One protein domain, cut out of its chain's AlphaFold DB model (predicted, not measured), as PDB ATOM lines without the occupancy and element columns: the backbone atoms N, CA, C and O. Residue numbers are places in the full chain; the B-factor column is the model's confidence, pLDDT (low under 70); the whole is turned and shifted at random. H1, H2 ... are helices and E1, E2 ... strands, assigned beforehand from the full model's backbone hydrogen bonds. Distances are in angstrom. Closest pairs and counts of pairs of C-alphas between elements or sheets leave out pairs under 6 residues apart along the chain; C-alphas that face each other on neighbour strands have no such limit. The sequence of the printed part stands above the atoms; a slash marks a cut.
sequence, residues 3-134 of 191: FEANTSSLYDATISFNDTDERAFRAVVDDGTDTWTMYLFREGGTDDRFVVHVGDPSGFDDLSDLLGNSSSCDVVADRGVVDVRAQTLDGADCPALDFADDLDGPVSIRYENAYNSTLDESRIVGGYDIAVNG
ATOM      1  N   PHE A   3     145.337 157.802 156.965       75.69
ATOM      2  CA  PHE A   3     144.938 156.437 157.278       75.69
ATOM      3  C   PHE A   3     145.303 155.511 156.141       75.69
ATOM      4  O   PHE A   3     145.161 155.861 154.972       75.69
ATOM      5  N   GLU A   4     145.722 154.308 156.501       78.50
ATOM      6  CA  GLU A   4     145.951 153.237 155.549       78.50
ATOM      7  C   GLU A   4     145.307 151.979 156.104       78.50
ATOM      8  O   GLU A   4     145.560 151.597 157.250       78.50
ATOM      9  N   ALA A   5     144.469 151.343 155.298       76.12
ATOM     10  CA  ALA A   5     143.858 150.077 155.655       76.12
ATOM     11  C   ALA A   5     143.793 149.178 154.425       76.12
ATOM     12  O   ALA A   5     143.523 149.628 153.311       76.12
ATOM     13  N   ASN A   6     144.056 147.891 154.640       75.31
ATOM     14  CA  ASN A   6     143.797 146.887 153.619       75.31
ATOM     15  C   ASN A   6     142.287 146.682 153.541       75.31
ATOM     16  O   ASN A   6     141.639 146.520 154.578       75.31
ATOM     17  N   THR A   7     141.733 146.636 152.337       78.56
ATOM     18  CA  THR A   7     140.286 146.521 152.127       78.56
ATOM     19  C   THR A   7     139.743 145.247 152.779       78.56
ATOM     20  O   THR A   7     138.731 145.288 153.467       78.56
ATOM     21  N   SER A   8     140.507 144.152 152.740       77.75
ATOM     22  CA  SER A   8     140.186 142.879 153.408       77.75
ATOM     23  C   SER A   8     140.112 142.926 154.941       77.75
ATOM     24  O   SER A   8     139.618 141.980 155.552       77.75
ATOM     25  N   SER A   9     140.614 143.989 155.576       76.00
ATOM     26  CA  SER A   9     140.526 144.187 157.030       76.00
ATOM     27  C   SER A   9     139.313 145.013 157.461       76.00
ATOM     28  O   SER A   9     139.084 145.173 158.659       76.00
ATOM     29  N   LEU A  10     138.552 145.538 156.500       82.88
ATOM     30  CA  LEU A  10     137.385 146.371 156.746       82.88
ATOM     31  C   LEU A  10     136.096 145.551 156.797       82.88
ATOM     32  O   LEU A  10     135.991 144.469 156.218       82.88
ATOM     33  N   TYR A  11     135.099 146.105 157.486       85.31
ATOM     34  CA  TYR A  11     133.752 145.556 157.487       85.31
ATOM     35  C   TYR A  11     133.170 145.538 156.074       85.31
ATOM     36  O   TYR A  11     133.303 146.510 155.336       85.31
ATOM     37  N   ASP A  12     132.518 144.437 155.720       89.88
ATOM     38  CA  ASP A  12     131.879 144.252 154.425       89.88
ATOM     39  C   ASP A  12     130.402 144.645 154.484       89.88
ATOM     40  O   ASP A  12     129.563 143.885 154.976       89.88
ATOM     41  N   ALA A  13     130.092 145.833 153.964       91.88
ATOM     42  CA  ALA A  13     128.743 146.388 153.973       91.88
ATOM     43  C   ALA A  13     127.766 145.608 153.075       91.88
ATOM     44  O   ALA A  13     126.555 145.760 153.216       91.88
ATOM     45  N   THR A  14     128.254 144.718 152.200       91.69
ATOM     46  CA  THR A  14     127.377 143.842 151.401       91.69
ATOM     47  C   THR A  14     126.769 142.704 152.220       91.69
ATOM     48  O   THR A  14     125.756 142.131 151.820       91.69
ATOM     49  N   ILE A  15     127.352 142.385 153.384       89.19
ATOM     50  CA  ILE A  15     126.813 141.374 154.302       89.19
ATOM     51  C   ILE A  15     125.562 141.911 155.009       89.19
ATOM     52  O   ILE A  15     124.558 141.207 155.097       89.19
ATOM     53  N   SER A  16     125.635 143.136 155.537       89.81
ATOM     54  CA  SER A  16     124.508 143.850 156.151       89.81
ATOM     55  C   SER A  16     124.789 145.351 156.158       89.81
ATOM     56  O   SER A  16     125.504 145.855 157.021       89.81
ATOM     57  N   PHE A  17     124.215 146.088 155.208       92.31
ATOM     58  CA  PHE A  17     124.423 147.537 155.130       92.31
ATOM     59  C   PHE A  17     123.985 148.256 156.415       92.31
ATOM     60  O   PHE A  17     124.691 149.134 156.905       92.31
ATOM     61  N   ASN A  18     122.882 147.807 157.015       89.69
ATOM     62  CA  ASN A  18     122.326 148.382 158.240       89.69
ATOM     63  C   ASN A  18     123.231 148.236 159.466       89.69
ATOM     64  O   ASN A  18     122.980 148.899 160.459       89.69
ATOM     65  N   ASP A  19     124.260 147.384 159.415       88.69
ATOM     66  CA  ASP A  19     125.196 147.228 160.528       88.69
ATOM     67  C   ASP A  19     126.432 148.137 160.355       88.69
ATOM     68  O   ASP A  19     127.372 148.049 161.144       88.69
ATOM     69  N   THR A  20     126.498 148.969 159.305       89.38
ATOM     70  CA  THR A  20     127.696 149.763 158.968       89.38
ATOM     71  C   THR A  20     128.040 150.783 160.057       89.38
ATOM     72  O   THR A  20     129.215 150.946 160.385       89.38
ATOM     73  N   ASP A  21     127.058 151.430 160.681       87.81
ATOM     74  CA  ASP A  21     127.262 152.409 161.760       87.81
ATOM     75  C   ASP A  21     127.874 151.783 163.040       87.81
ATOM     76  O   ASP A  21     128.636 152.425 163.787       87.81
ATOM     77  N   GLU A  22     127.596 150.500 163.270       82.25
ATOM     78  CA  GLU A  22     128.106 149.720 164.398       82.25
ATOM     79  C   GLU A  22     129.394 148.949 164.070       82.25
ATOM     80  O   GLU A  22     130.289 148.812 164.918       82.25
ATOM     81  N   ARG A  23     129.520 148.435 162.846       81.38
ATOM     82  CA  ARG A  23     130.569 147.481 162.471       81.38
ATOM     83  C   ARG A  23     131.671 148.055 161.605       81.38
ATOM     84  O   ARG A  23     132.741 147.461 161.581       81.38
ATOM     85  N   ALA A  24     131.473 149.170 160.916       86.19
ATOM     86  CA  ALA A  24     132.580 149.794 160.206       86.19
ATOM     87  C   ALA A  24     133.622 150.340 161.191       86.19
ATOM     88  O   ALA A  24     133.328 150.664 162.347       86.19
ATOM     89  N   PHE A  25     134.861 150.456 160.713       84.06
ATOM     90  CA  PHE A  25     135.844 151.253 161.430       84.06
ATOM     91  C   PHE A  25     135.363 152.700 161.412       84.06
ATOM     92  O   PHE A  25     134.982 153.199 160.354       84.06
ATOM     93  N   ARG A  26     135.410 153.389 162.553       85.88
ATOM     94  CA  ARG A  26     135.081 154.813 162.603       85.88
ATOM     95  C   ARG A  26     136.159 155.642 163.275       85.88
ATOM     96  O   ARG A  26     136.710 155.257 164.307       85.88
ATOM     97  N   ALA A  27     136.433 156.793 162.680       82.94
ATOM     98  CA  ALA A  27     137.223 157.866 163.251       82.94
ATOM     99  C   ALA A  27     136.279 159.023 163.587       82.94
ATOM    100  O   ALA A  27     135.580 159.530 162.716       82.94
ATOM    101  N   VAL A  28     136.257 159.423 164.850       83.12
ATOM    102  CA  VAL A  28     135.487 160.565 165.339       83.12
ATOM    103  C   VAL A  28     136.461 161.695 165.613       83.12
ATOM    104  O   VAL A  28     137.439 161.490 166.334       83.12
ATOM    105  N   VAL A  29     136.194 162.855 165.031       80.50
ATOM    106  CA  VAL A  29     136.918 164.102 165.263       80.50
ATOM    107  C   VAL A  29     135.957 165.060 165.951       80.50
ATOM    108  O   VAL A  29     134.825 165.215 165.502       80.50
ATOM    109  N   ASP A  30     136.394 165.652 167.052       78.44
ATOM    110  CA  ASP A  30     135.607 166.578 167.868       78.44
ATOM    111  C   ASP A  30     136.498 167.769 168.236       78.44
ATOM    112  O   ASP A  30     137.608 167.563 168.739       78.44
ATOM    113  N   ASP A  31     136.051 168.989 167.953       72.44
ATOM    114  CA  ASP A  31     136.760 170.234 168.288       72.44
ATOM    115  C   ASP A  31     136.140 170.990 169.485       72.44
ATOM    116  O   ASP A  31     136.598 172.066 169.873       72.44
ATOM    117  N   GLY A  32     135.115 170.408 170.113       70.38
ATOM    118  CA  GLY A  32     134.341 170.977 171.212       70.38
ATOM    119  C   GLY A  32     133.100 171.762 170.776       70.38
ATOM    120  O   GLY A  32     132.261 172.073 171.628       70.38
ATOM    121  N   THR A  33     132.959 172.065 169.485       74.75
ATOM    122  CA  THR A  33     131.780 172.708 168.887       74.75
ATOM    123  C   THR A  33     131.036 171.783 167.939       74.75
ATOM    124  O   THR A  33     129.811 171.684 168.027       74.75
ATOM    125  N   ASP A  34     131.772 171.066 167.104       79.56
ATOM    126  CA  ASP A  34     131.266 170.184 166.071       79.56
ATOM    127  C   ASP A  34     131.886 168.788 166.214       79.56
ATOM    128  O   ASP A  34     132.957 168.579 166.791       79.56
ATOM    129  N   THR A  35     131.162 167.781 165.728       83.62
ATOM    130  CA  THR A  35     131.610 166.387 165.755       83.62
ATOM    131  C   THR A  35     131.441 165.769 164.383       83.62
ATOM    132  O   THR A  35     130.327 165.635 163.874       83.62
ATOM    133  N   TRP A  36     132.548 165.298 163.822       87.62
ATOM    134  CA  TRP A  36     132.582 164.610 162.541       87.62
ATOM    135  C   TRP A  36     132.891 163.141 162.762       87.62
ATOM    136  O   TRP A  36     133.842 162.783 163.456       87.62
ATOM    137  N   THR A  37     132.089 162.270 162.156       90.44
ATOM    138  CA  THR A  37     132.327 160.826 162.189       90.44
ATOM    139  C   THR A  37     132.601 160.341 160.779       90.44
ATOM    140  O   THR A  37     131.739 160.429 159.910       90.44
ATOM    141  N   MET A  38     133.807 159.829 160.568       91.25
ATOM    142  CA  MET A  38     134.232 159.193 159.332       91.25
ATOM    143  C   MET A  38     134.187 157.678 159.501       91.25
ATOM    144  O   MET A  38     134.793 157.136 160.424       91.25
ATOM    145  N   TYR A  39     133.526 156.995 158.580       93.19
ATOM    146  CA  TYR A  39     133.406 155.549 158.499       93.19
ATOM    147  C   TYR A  39     134.281 155.014 157.367       93.19
ATOM    148  O   TYR A  39     134.268 155.548 156.258       93.19
ATOM    149  N   LEU A  40     135.028 153.947 157.654       92.00
ATOM    150  CA  LEU A  40     135.810 153.182 156.687       92.00
ATOM    151  C   LEU A  40     135.274 151.750 156.644       92.00
ATOM    152  O   LEU A  40     135.288 151.030 157.649       92.00
ATOM    153  N   PHE A  41     134.813 151.333 155.473       93.00
ATOM    154  CA  PHE A  41     134.295 149.989 155.224       93.00
ATOM    155  C   PHE A  41     134.584 149.576 153.779       93.00
ATOM    156  O   PHE A  41     135.182 150.335 153.013       93.00
ATOM    157  N   ARG A  42     134.202 148.357 153.403       93.50
ATOM    158  CA  ARG A  42     134.288 147.890 152.021       93.50
ATOM    159  C   ARG A  42     132.926 147.509 151.457       93.50
ATOM    160  O   ARG A  42     132.058 147.023 152.182       93.50
ATOM    161  N   GLU A  43     132.791 147.655 150.150       94.62
ATOM    162  CA  GLU A  43     131.823 146.919 149.340       94.62
ATOM    163  C   GLU A  43     132.532 145.658 148.821       94.62
ATOM    164  O   GLU A  43     133.435 145.753 147.987       94.62
ATOM    165  N   GLY A  44     132.193 144.486 149.370       88.00
ATOM    166  CA  GLY A  44     132.743 143.207 148.923       88.00
ATOM    167  C   GLY A  44     132.244 142.806 147.531       88.00
ATOM    168  O   GLY A  44     131.085 143.028 147.181       88.00
ATOM    169  N   GLY A  45     133.100 142.179 146.723       85.38
ATOM    170  CA  GLY A  45     132.720 141.822 145.355       85.38
ATOM    171  C   GLY A  45     133.768 141.026 144.586       85.38
ATOM    172  O   GLY A  45     134.592 140.321 145.160       85.38
ATOM    173  N   THR A  46     133.700 141.099 143.251       80.81
ATOM    174  CA  THR A  46     134.784 140.578 142.387       80.81
ATOM    175  C   THR A  46     136.019 141.467 142.479       80.81
ATOM    176  O   THR A  46     137.131 140.952 142.522       80.81
ATOM    177  N   ASP A  47     135.791 142.775 142.580       86.12
ATOM    178  CA  ASP A  47     136.790 143.759 142.952       86.12
ATOM    179  C   ASP A  47     136.297 144.435 144.235       86.12
ATOM    180  O   ASP A  47     135.249 145.084 144.234       86.12
ATOM    181  N   ASP A  48     137.010 144.223 145.341       87.69
ATOM    182  CA  ASP A  48     136.677 144.863 146.612       87.69
ATOM    183  C   ASP A  48     136.875 146.381 146.479       87.69
ATOM    184  O   ASP A  48     137.928 146.864 146.042       87.69
ATOM    185  N   ARG A  49     135.867 147.148 146.889       94.50
ATOM    186  CA  ARG A  49     135.903 148.612 146.861       94.50
ATOM    187  C   ARG A  49     136.031 149.152 148.276       94.50
ATOM    188  O   ARG A  49     135.247 148.814 149.157       94.50
ATOM    189  N   PHE A  50     137.028 149.999 148.484       94.25
ATOM    190  CA  PHE A  50     137.254 150.732 149.721       94.25
ATOM    191  C   PHE A  50     136.349 151.959 149.751       94.25
ATOM    192  O   PHE A  50     136.364 152.746 148.805       94.25
ATOM    193  N   VAL A  51     135.601 152.146 150.836       95.75
ATOM    194  CA  VAL A  51     134.631 153.235 150.974       95.75
ATOM    195  C   VAL A  51     134.965 154.090 152.191       95.75
ATOM    196  O   VAL A  51     135.200 153.580 153.290       95.75
ATOM    197  N   VAL A  52     134.968 155.404 151.975       95.56
ATOM    198  CA  VAL A  52     135.014 156.443 153.005       95.56
ATOM    199  C   VAL A  52     133.662 157.137 153.015       95.56
ATOM    200  O   VAL A  52     133.211 157.601 151.972       95.56
ATOM    201  N   HIS A  53     133.040 157.253 154.182       95.94
ATOM    202  CA  HIS A  53     131.819 158.036 154.361       95.94
ATOM    203  C   HIS A  53     131.954 158.971 155.560       95.94
ATOM    204  O   HIS A  53     132.477 158.556 156.592       95.94
ATOM    205  N   VAL A  54     131.482 160.210 155.450       94.12
ATOM    206  CA  VAL A  54     131.443 161.169 156.562       94.12
ATOM    207  C   VAL A  54     129.996 161.504 156.902       94.12
ATOM    208  O   VAL A  54     129.240 161.974 156.060       94.12
ATOM    209  N   GLY A  55     129.617 161.294 158.159       92.12
ATOM    210  CA  GLY A  55     128.226 161.373 158.606       92.12
ATOM    211  C   GLY A  55     127.642 160.000 158.921       92.12
ATOM    212  O   GLY A  55     128.340 158.992 158.875       92.12
ATOM    213  N   ASP A  56     126.375 159.981 159.327       91.50
ATOM    214  CA  ASP A  56     125.690 158.770 159.779       91.50
ATOM    215  C   ASP A  56     125.227 157.908 158.585       91.50
ATOM    216  O   ASP A  56     124.317 158.324 157.858       91.50
ATOM    217  N   PRO A  57     125.797 156.701 158.379       92.81
ATOM    218  CA  PRO A  57     125.415 155.840 157.268       92.81
ATOM    219  C   PRO A  57     124.005 155.249 157.431       92.81
ATOM    220  O   PRO A  57     123.421 154.823 156.439       92.81
ATOM    221  N   SER A  58     123.425 155.254 158.642       91.50
ATOM    222  CA  SER A  58     122.059 154.759 158.884       91.50
ATOM    223  C   SER A  58     120.964 155.672 158.309       91.50
ATOM    224  O   SER A  58     119.794 155.295 158.270       91.50
ATOM    225  N   GLY A  59     121.336 156.866 157.828       91.62
ATOM    226  CA  GLY A  59     120.441 157.785 157.123       91.62
ATOM    227  C   GLY A  59     120.127 157.397 155.672       91.62
ATOM    228  O   GLY A  59     119.366 158.112 155.020       91.62
ATOM    229  N   PHE A  60     120.709 156.308 155.163       95.50
ATOM    230  CA  PHE A  60     120.523 155.809 153.800       95.50
ATOM    231  C   PHE A  60     119.778 154.471 153.797       95.50
ATOM    232  O   PHE A  60     119.896 153.688 154.738       95.50
ATOM    233  N   ASP A  61     119.032 154.199 152.723       93.25
ATOM    234  CA  ASP A  61     118.274 152.950 152.579       93.25
ATOM    235  C   ASP A  61     119.176 151.777 152.153       93.25
ATOM    236  O   ASP A  61     118.957 150.634 152.565       93.25
ATOM    237  N   ASP A  62     120.201 152.050 151.339       94.06
ATOM    238  CA  ASP A  62     121.185 151.063 150.913       94.06
ATOM    239  C   ASP A  62     122.561 151.667 150.567       94.06
ATOM    240  O   ASP A  62     122.791 152.881 150.582       94.06
ATOM    241  N   LEU A  63     123.501 150.774 150.248       93.62
ATOM    242  CA  LEU A  63     124.874 151.123 149.899       93.62
ATOM    243  C   LEU A  63     124.980 151.935 148.600       93.62
ATOM    244  O   LEU A  63     125.868 152.777 148.484       93.62
ATOM    245  N   SER A  64     124.097 151.706 147.627       93.88
ATOM    246  CA  SER A  64     124.129 152.439 146.356       93.88
ATOM    247  C   SER A  64     123.719 153.895 146.558       93.88
ATOM    248  O   SER A  64     124.363 154.793 146.012       93.88
ATOM    249  N   ASP A  65     122.703 154.133 147.389       94.75
ATOM    250  CA  ASP A  65     122.261 155.477 147.761       94.75
ATOM    251  C   ASP A  65     123.347 156.236 148.536       94.75
ATOM    252  O   ASP A  65     123.598 157.415 148.265       94.75
ATOM    253  N   LEU A  66     124.047 155.554 149.450       96.12
ATOM    254  CA  LEU A  66     125.173 156.131 150.184       96.12
ATOM    255  C   LEU A  66     126.344 156.483 149.256       96.12
ATOM    256  O   LEU A  66     126.906 157.574 149.374       96.12
ATOM    257  N   LEU A  67     126.722 155.594 148.332       93.81
ATOM    258  CA  LEU A  67     127.827 155.827 147.388       93.81
ATOM    259  C   LEU A  67     127.517 156.939 146.376       93.81
ATOM    260  O   LEU A  67     128.429 157.582 145.864       93.81
ATOM    261  N   GLY A  68     126.238 157.200 146.102       92.62
ATOM    262  CA  GLY A  68     125.802 158.323 145.270       92.62
ATOM    263  C   GLY A  68     125.843 159.689 145.969       92.62
ATOM    264  O   GLY A  68     125.599 160.709 145.321       92.62
ATOM    265  N   ASN A  69     126.116 159.731 147.276       94.25
ATOM    266  CA  ASN A  69     126.107 160.950 148.077       94.25
ATOM    267  C   ASN A  69     127.474 161.660 148.089       94.25
ATOM    268  O   ASN A  69     128.521 161.020 148.106       94.25
ATOM    269  N   SER A  70     127.474 162.997 148.161       92.44
ATOM    270  CA  SER A  70     128.697 163.817 148.233       92.44
ATOM    271  C   SER A  70     129.535 163.592 149.493       92.44
ATOM    272  O   SER A  70     130.717 163.924 149.508       92.44
ATOM    273  N   SER A  71     128.931 163.041 150.543       94.44
ATOM    274  CA  SER A  71     129.604 162.668 151.784       94.44
ATOM    275  C   SER A  71     130.296 161.304 151.712       94.44
ATOM    276  O   SER A  71     130.747 160.794 152.737       94.44
ATOM    277  N   SER A  72     130.385 160.708 150.523       95.69
ATOM    278  CA  SER A  72     131.041 159.427 150.286       95.69
ATOM    279  C   SER A  72     132.097 159.543 149.193       95.69
ATOM    280  O   SER A  72     131.941 160.281 148.222       95.69
ATOM    281  N   CYS A  73     133.167 158.771 149.344       96.38
ATOM    282  CA  CYS A  73     134.175 158.550 148.317       96.38
ATOM    283  C   CYS A  73     134.545 157.077 148.301       96.38
ATOM    284  O   CYS A  73     134.602 156.432 149.352       96.38
ATOM    285  N   ASP A  74     134.878 156.561 147.130       96.25
ATOM    286  CA  ASP A  74     135.260 155.170 146.990       96.25
ATOM    287  C   ASP A  74     136.367 154.955 145.962       96.25
ATOM    288  O   ASP A  74     136.569 155.744 145.039       96.25
ATOM    289  N   VAL A  75     137.113 153.870 146.156       95.50
ATOM    290  CA  VAL A  75     138.152 153.427 145.231       95.50
ATOM    291  C   VAL A  75     138.193 151.907 145.188       95.50
ATOM    292  O   VAL A  75     138.092 151.232 146.211       95.50
ATOM    293  N   VAL A  76     138.370 151.350 143.995       95.38
ATOM    294  CA  VAL A  76     138.624 149.919 143.819       95.38
ATOM    295  C   VAL A  76     140.123 149.674 143.982       95.38
ATOM    296  O   VAL A  76     140.908 149.972 143.082       95.38
ATOM    297  N   ALA A  77     140.522 149.176 145.151       86.12
ATOM    298  CA  ALA A  77     141.911 148.888 145.490       86.12
ATOM    299  C   ALA A  77     141.996 147.888 146.653       86.12
ATOM    300  O   ALA A  77     141.168 147.908 147.562       86.12
ATOM    301  N   ASP A  78     143.061 147.083 146.695       80.31
ATOM    302  CA  ASP A  78     143.343 146.172 147.821       80.31
ATOM    303  C   ASP A  78     143.691 146.917 149.124       80.31
ATOM    304  O   ASP A  78     143.631 146.358 150.224       80.31
ATOM    305  N   ARG A  79     144.098 148.184 148.998       83.44
ATOM    306  CA  ARG A  79     144.481 149.069 150.095       83.44
ATOM    307  C   ARG A  79     144.050 150.493 149.775       83.44
ATOM    308  O   ARG A  79     144.474 151.031 148.757       83.44
ATOM    309  N   GLY A  80     143.296 151.110 150.678       83.31
ATOM    310  CA  GLY A  80     142.945 152.526 150.607       83.31
ATOM    311  C   GLY A  80     143.911 153.387 151.417       83.31
ATOM    312  O   GLY A  80     144.343 152.999 152.509       83.31
ATOM    313  N   VAL A  81     144.239 154.563 150.881       87.00
ATOM    314  CA  VAL A  81     144.993 155.609 151.581       87.00
ATOM    315  C   VAL A  81     144.098 156.835 151.699       87.00
ATOM    316  O   VAL A  81     143.835 157.496 150.701       87.00
ATOM    317  N   VAL A  82     143.638 157.147 152.907       87.50
ATOM    318  CA  VAL A  82     142.827 158.342 153.175       87.50
ATOM    319  C   VAL A  82     143.749 159.432 153.697       87.50
ATOM    320  O   VAL A  82     144.366 159.254 154.748       87.50
ATOM    321  N   ASP A  83     143.847 160.560 153.003       85.62
ATOM    322  CA  ASP A  83     144.545 161.746 153.494       85.62
ATOM    323  C   ASP A  83     143.543 162.870 153.745       85.62
ATOM    324  O   ASP A  83     143.140 163.588 152.836       85.62
ATOM    325  N   VAL A  84     143.175 163.040 155.015       84.12
ATOM    326  CA  VAL A  84     142.218 164.057 155.474       84.12
ATOM    327  C   VAL A  84     142.737 165.474 155.229       84.12
ATOM    328  O   VAL A  84     141.954 166.380 155.010       84.12
ATOM    329  N   ARG A  85     144.063 165.694 155.252       79.38
ATOM    330  CA  ARG A  85     144.622 167.045 155.036       79.38
ATOM    331  C   ARG A  85     144.663 167.416 153.565       79.38
ATOM    332  O   ARG A  85     144.505 168.581 153.236       79.38
ATOM    333  N   ALA A  86     144.964 166.444 152.713       82.88
ATOM    334  CA  ALA A  86     144.918 166.642 151.273       82.88
ATOM    335  C   ALA A  86     143.496 166.497 150.714       82.88
ATOM    336  O   ALA A  86     143.314 166.727 149.528       82.88
ATOM    337  N   GLN A  87     142.527 166.092 151.543       89.62
ATOM    338  CA  GLN A  87     141.165 165.741 151.147       89.62
ATOM    339  C   GLN A  87     141.148 164.711 150.002       89.62
ATOM    340  O   GLN A  87     140.438 164.868 149.014       89.62
ATOM    341  N   THR A  88     141.957 163.649 150.116       92.69
ATOM    342  CA  THR A  88     142.074 162.622 149.064       92.69
ATOM    343  C   THR A  88     141.855 161.194 149.554       92.69
ATOM    344  O   THR A  88     142.181 160.846 150.692       92.69
ATOM    345  N   LEU A  89     141.359 160.351 148.645       93.62
ATOM    346  CA  LEU A  89     141.337 158.893 148.736       93.62
ATOM    347  C   LEU A  89     142.193 158.319 147.599       93.62
ATOM    348  O   LEU A  89     141.917 158.545 146.427       93.62
ATOM    349  N   ASP A  90     143.271 157.621 147.954       89.88
ATOM    350  CA  ASP A  90     144.300 157.115 147.029       89.88
ATOM    351  C   ASP A  90     144.850 158.192 146.068       89.88
ATOM    352  O   ASP A  90     145.166 157.952 144.905       89.88
ATOM    353  N   GLY A  91     144.953 159.428 146.570       88.81
ATOM    354  CA  GLY A  91     145.431 160.587 145.815       88.81
ATOM    355  C   GLY A  91     144.405 161.223 144.872       88.81
ATOM    356  O   GLY A  91     144.738 162.227 144.246       88.81
ATOM    357  N   ALA A  92     143.186 160.687 144.776       93.94
ATOM    358  CA  ALA A  92     142.066 161.329 144.094       93.94
ATOM    359  C   ALA A  92     141.268 162.209 145.064       93.94
ATOM    360  O   ALA A  92     141.119 161.849 146.232       93.94
ATOM    361  N   ASP A  93     140.746 163.340 144.581       94.31
ATOM    362  CA  ASP A  93     139.946 164.266 145.389       94.31
ATOM    363  C   ASP A  93     138.734 163.559 146.005       94.31
ATOM    364  O   ASP A  93     138.000 162.832 145.331       94.31
ATOM    365  N   CYS A  94     138.521 163.794 147.295       94.56
ATOM    366  CA  CYS A  94     137.442 163.218 148.075       94.56
ATOM    367  C   CYS A  94     136.697 164.327 148.839       94.56
ATOM    368  O   CYS A  94     137.067 164.647 149.972       94.56
ATOM    369  N   PRO A  95     135.628 164.901 148.246       90.62
ATOM    370  CA  PRO A  95     134.871 166.010 148.836       90.62
ATOM    371  C   PRO A  95     134.261 165.702 150.206       90.62
ATOM    372  O   PRO A  95     134.042 166.608 151.001       90.62
ATOM    373  N   ALA A  96     134.030 164.425 150.523       90.88
ATOM    374  CA  ALA A  96     133.564 164.010 151.842       90.88
ATOM    375  C   ALA A  96     134.507 164.446 152.981       90.88
ATOM    376  O   ALA A  96     134.070 164.572 154.120       90.88
ATOM    377  N   LEU A  97     135.796 164.668 152.690       89.81
ATOM    378  CA  LEU A  97     136.824 165.042 153.666       89.81
ATOM    379  C   LEU A  97     136.965 166.560 153.871       89.81
ATOM    380  O   LEU A  97     137.833 166.970 154.640       89.81
ATOM    381  N   ASP A  98     136.127 167.379 153.228       86.12
ATOM    382  CA  ASP A  98     136.196 168.848 153.308       86.12
ATOM    383  C   ASP A  98     135.927 169.395 154.723       86.12
ATOM    384  O   ASP A  98     136.354 170.488 155.073       86.12
ATOM    385  N   PHE A  99     135.347 168.575 155.608       76.81
ATOM    386  CA  PHE A  99     135.186 168.913 157.026       76.81
ATOM    387  C   PHE A  99     136.504 169.264 157.739       76.81
ATOM    388  O   PHE A  99     136.496 169.843 158.821       76.81
ATOM    389  N   ALA A 100     137.651 168.889 157.165       66.12
ATOM    390  CA  ALA A 100     138.959 169.247 157.693       66.12
ATOM    391  C   ALA A 100     139.208 170.765 157.717       66.12
ATOM    392  O   ALA A 100     139.983 171.220 158.561       66.12
ATOM    393  N   ASP A 101     138.569 171.520 156.821       68.62
ATOM    394  CA  ASP A 101     138.695 172.978 156.739       68.62
ATOM    395  C   ASP A 101     137.884 173.689 157.837       68.62
ATOM    396  O   ASP A 101     138.203 174.825 158.196       68.62
ATOM    397  N   ASP A 102     136.903 172.996 158.425       66.12
ATOM    398  CA  ASP A 102     136.071 173.489 159.528       66.12
ATOM    399  C   ASP A 102     136.728 173.300 160.911       66.12
ATOM    400  O   ASP A 102     136.246 173.836 161.905       66.12
ATOM    401  N   LEU A 103     137.849 172.569 160.996       65.19
ATOM    402  CA  LEU A 103     138.558 172.312 162.255       65.19
ATOM    403  C   LEU A 103     139.342 173.552 162.726       65.19
ATOM    404  O   LEU A 103     140.507 173.733 162.355       65.19
ATOM    405  N   ASP A 104     138.751 174.369 163.605       55.81
ATOM    406  CA  ASP A 104     139.411 175.527 164.232       55.81
ATOM    407  C   ASP A 104     139.581 175.338 165.752       55.81
ATOM    408  O   ASP A 104     138.749 175.744 166.561       55.81
ATOM    409  N   GLY A 105     140.688 174.709 166.164       53.12
ATOM    410  CA  GLY A 105     141.039 174.567 167.581       53.12
ATOM    411  C   GLY A 105     141.680 173.228 167.964       53.12
ATOM    412  O   GLY A 105     142.125 172.464 167.103       53.12
ATOM    413  N   PRO A 106     141.794 172.936 169.275       53.03
ATOM    414  CA  PRO A 106     142.207 171.625 169.768       53.03
ATOM    415  C   PRO A 106     141.224 170.543 169.307       53.03
ATOM    416  O   PRO A 106     140.022 170.726 169.447       53.03
ATOM    417  N   VAL A 107     141.728 169.403 168.828       59.41
ATOM    418  CA  VAL A 107     140.883 168.308 168.329       59.41
ATOM    419  C   VAL A 107     141.109 167.025 169.123       59.41
ATOM    420  O   VAL A 107     142.244 166.611 169.379       59.41
ATOM    421  N   SER A 108     140.016 166.362 169.481       59.53
ATOM    422  CA  SER A 108     140.015 165.016 170.052       59.53
ATOM    423  C   SER A 108     139.735 164.017 168.940       59.53
ATOM    424  O   SER A 108     138.747 164.149 168.220       59.53
ATOM    425  N   ILE A 109     140.603 163.018 168.773       61.91
ATOM    426  CA  ILE A 109     140.443 162.008 167.725       61.91
ATOM    427  C   ILE A 109     140.281 160.638 168.361       61.91
ATOM    428  O   ILE A 109     141.169 160.132 169.052       61.91
ATOM    429  N   ARG A 110     139.146 160.004 168.081       64.69
ATOM    430  CA  ARG A 110     138.780 158.698 168.622       64.69
ATOM    431  C   ARG A 110     138.600 157.691 167.496       64.69
ATOM    432  O   ARG A 110     137.852 157.927 166.560       64.69
ATOM    433  N   TYR A 111     139.268 156.553 167.610       63.59
ATOM    434  CA  TYR A 111     139.175 155.430 166.689       63.59
ATOM    435  C   TYR A 111     138.414 154.286 167.332       63.59
ATOM    436  O   TYR A 111     138.712 153.867 168.452       63.59
ATOM    437  N   GLU A 112     137.467 153.733 166.596       64.56
ATOM    438  CA  GLU A 112     136.713 152.568 167.020       64.56
ATOM    439  C   GLU A 112     136.758 151.518 165.921       64.56
ATOM    440  O   GLU A 112     136.402 151.782 164.775       64.56
ATOM    441  N   ASN A 113     137.226 150.324 166.275       63.03
ATOM    442  CA  ASN A 113     137.200 149.175 165.379       63.03
ATOM    443  C   ASN A 113     135.814 148.505 165.388       63.03
ATOM    444  O   ASN A 113     134.991 148.767 166.267       63.03
ATOM    445  N   ALA A 114     135.575 147.627 164.419       57.50
ATOM    446  CA  ALA A 114     134.359 146.853 164.247       57.50
ATOM    447  C   ALA A 114     133.950 146.104 165.524       57.50
ATOM    448  O   ALA A 114     134.762 145.412 166.144       57.50
ATOM    449  N   TYR A 115     132.673 146.211 165.895       53.22
ATOM    450  CA  TYR A 115     132.050 145.333 166.881       53.22
ATOM    451  C   TYR A 115     131.690 143.992 166.224       53.22
ATOM    452  O   TYR A 115     130.959 143.958 165.233       53.22
ATOM    453  N   ASN A 116     132.181 142.873 166.763       52.81
ATOM    454  CA  ASN A 116     131.784 141.542 166.303       52.81
ATOM    455  C   ASN A 116     130.722 140.955 167.239       52.81
ATOM    456  O   ASN A 116     131.040 140.266 168.210       52.81
ATOM    457  N   SER A 117     129.450 141.188 166.912       45.12
ATOM    458  CA  SER A 117     128.319 140.685 167.703       45.12
ATOM    459  C   SER A 117     128.170 139.158 167.676       45.12
ATOM    460  O   SER A 117     127.518 138.591 168.547       45.12
ATOM    461  N   THR A 118     128.782 138.467 166.706       47.81
ATOM    462  CA  THR A 118     128.740 136.994 166.623       47.81
ATOM    463  C   THR A 118     129.728 136.343 167.592       47.81
ATOM    464  O   THR A 118     129.492 135.231 168.063       47.81
ATOM    465  N   LEU A 119     130.832 137.031 167.898       47.19
ATOM    466  CA  LEU A 119     131.863 136.571 168.832       47.19
ATOM    467  C   LEU A 119     131.766 137.230 170.219       47.19
ATOM    468  O   LEU A 119     132.584 136.916 171.082       47.19
ATOM    469  N   ASP A 120     130.781 138.111 170.426       44.56
ATOM    470  CA  ASP A 120     130.629 138.944 171.630       44.56
ATOM    471  C   ASP A 120     131.931 139.697 171.984       44.56
ATOM    472  O   ASP A 120     132.351 139.799 173.138       44.56
ATOM    473  N   GLU A 121     132.644 140.176 170.959       49.31
ATOM    474  CA  GLU A 121     133.912 140.883 171.139       49.31
ATOM    475  C   GLU A 121     133.664 142.373 171.375       49.31
ATOM    476  O   GLU A 121     132.995 143.042 170.589       49.31
ATOM    477  N   SER A 122     134.232 142.912 172.457       44.62
ATOM    478  CA  SER A 122     134.159 144.340 172.766       44.62
ATOM    479  C   SER A 122     134.794 145.180 171.656       44.62
ATOM    480  O   SER A 122     135.845 144.829 171.114       44.62
ATOM    481  N   ARG A 123     134.200 146.342 171.376       53.66
ATOM    482  CA  ARG A 123     134.758 147.326 170.448       53.66
ATOM    483  C   ARG A 123     136.162 147.738 170.898       53.66
ATOM    484  O   ARG A 123     136.334 148.198 172.029       53.66
ATOM    485  N   ILE A 124     137.169 147.601 170.036       47.66
ATOM    486  CA  ILE A 124     138.496 148.162 170.326       47.66
ATOM    487  C   ILE A 124     138.392 149.675 170.135       47.66
ATOM    488  O   ILE A 124     138.268 150.147 169.007       47.66
ATOM    489  N   VAL A 125     138.437 150.417 171.242       46.62
ATOM    490  CA  VAL A 125     138.431 151.884 171.258       46.62
ATOM    491  C   VAL A 125     139.840 152.377 171.583       46.62
ATOM    492  O   VAL A 125     140.383 152.064 172.641       46.62
ATOM    493  N   GLY A 126     140.439 153.137 170.671       41.16
ATOM    494  CA  GLY A 126     141.683 153.876 170.886       41.16
ATOM    495  C   GLY A 126     141.452 155.363 170.631       41.16
ATOM    496  O   GLY A 126     140.542 155.723 169.898       41.16
ATOM    497  N   GLY A 127     142.242 156.253 171.221       45.62
ATOM    498  CA  GLY A 127     142.091 157.690 170.988       45.62
ATOM    499  C   GLY A 127     143.374 158.452 171.272       45.62
ATOM    500  O   GLY A 127     144.220 157.976 172.030       45.62
ATOM    501  N   TYR A 128     143.508 159.613 170.642       39.59
ATOM    502  CA  TYR A 128     144.570 160.579 170.892       39.59
ATOM    503  C   TYR A 128     143.965 161.977 170.922       39.59
ATOM    504  O   TYR A 128     143.229 162.349 170.009       39.59
ATOM    505  N   ASP A 129     144.344 162.762 171.922       36.38
ATOM    506  CA  ASP A 129     144.060 164.192 171.947       36.38
ATOM    507  C   ASP A 129     145.198 164.921 171.224       36.38
ATOM    508  O   ASP A 129     146.377 164.709 171.532       36.38
ATOM    509  N   ILE A 130     144.870 165.749 170.231       41.97
ATOM    510  CA  ILE A 130     145.849 166.525 169.467       41.97
ATOM    511  C   ILE A 130     145.523 168.010 169.616       41.97
ATOM    512  O   ILE A 130     144.579 168.532 169.028       41.97
ATOM    513  N   ALA A 131     146.365 168.730 170.355       38.72
ATOM    514  CA  ALA A 131     146.332 170.185 170.353       38.72
ATOM    515  C   ALA A 131     146.903 170.704 169.023       38.72
ATOM    516  O   ALA A 131     148.115 170.669 168.799       38.72
ATOM    517  N   VAL A 132     146.033 171.180 168.131       39.00
ATOM    518  CA  VAL A 132     146.423 171.904 166.915       39.00
ATOM    519  C   VAL A 132     146.243 173.395 167.195       39.00
ATOM    520  O   VAL A 132     145.181 173.817 167.628       39.00
ATOM    521  N   ASN A 133     147.305 174.188 167.025       36.94
ATOM    522  CA  ASN A 133     147.301 175.651 167.209       36.94
ATOM    523  C   ASN A 133     146.800 176.187 168.572       36.94
ATOM    524  O   ASN A 133     146.486 177.368 168.691       36.94
ATOM    525  N   GLY A 134     146.785 175.370 169.626       35.62
ATOM    526  CA  GLY A 134     146.507 175.827 170.988       35.62
ATOM    527  C   GLY A 134     147.757 176.361 171.694       35.62
ATOM    528  O   GLY A 134     148.834 175.768 171.611       35.62
TER     529      GLY A 134
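AT A GLANCE: This is residues 3 to 134 of the 191 residues of an uncharacterized protein of Natronomonas sp. CBA1123 (UniProt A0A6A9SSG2). A twisted sheet of six strands forms a wall, with the short helices H1 and H2 over one face; on the other face the two-stranded sheet E1 and E6 covers part of it as a small, partial sandwich, and H3 packs on E4 and E5. The printed part has 132 residues, with the order E1 H1 E2 E3 E4 H2 E5 E6 H3 E7 E8, of mixed class. Both sheets are antiparallel, the large one in the order E5, E4, E3, E2, E7, E8. The whole is compact, with a radius of gyration of the C-alphas of 14.5 A and spans of 46 by 35 by 26 A.

IN THESE COORDINATES: Find C-alpha 3 at (144.938, 156.437, 157.278), where E1 begins and runs to residue 6. H1 holds residues 17 to 23 and E2 residues 25 to 30, 16.6 A long. From C-alpha 35 at (131.610, 166.387, 165.755), E3 runs 25.5 A to residue 43. Then come E4, residues 49 to 54, 16.5 A; H2, residues 63 to 67; E5, residues 72 to 76; E6, residues 79 to 83; and H3, residues 95 to 102, 13.1 A. E7, residues 107 to 112, is 16.3 A long, and E8, residues 125 to 130, runs 16.5 A to C-alpha 130 at (145.849, 166.525, 169.467).

HOW THE PARTS SIT: Begin at E2, E3 and E4, a meander, each strand the antiparallel neighbour of the one before; look for N 27 and O 38 at 2.8 A, and N 39 and O 53 at 2.7 A. E5 is an edge strand beside E4, with N 50 and O 75 at 2.8 A. Beyond E2, find N 28 and O 110 of E7 at 2.8 A, then N 111 and O 126 of E8, the other edge, at 2.7 A. E1 and E6 are antiparallel, with N 3 and O 82 at 2.8 A; the closest C-alphas of E4 and E6 are Phe 50 and Gly 80, 6.0 A apart. H1 is over E3 at a height of 8.8 A over the sheet, and H2 is over E4 on the same face. H3 is on the opposite face, its closest C-alphas to E5 being Ala 96 and Ser 72, 5.5 A apart. In H2 every O i to N i+4 pair is within hydrogen-bond range; H1 has 1 of 3, with 2 of 4 O i to N i+3 pairs, and H3 has 0 of 4, with 4 of 5.

THE WHOLE: The C-alphas farthest apart are Thr 46 and Gly 134, 46.9 A, and the printed part has no cut. The links E6 to H3 and E7 to E8 are long. The mean pLDDT of the printed part is 78.4, and residues 100 to 134 are under 70.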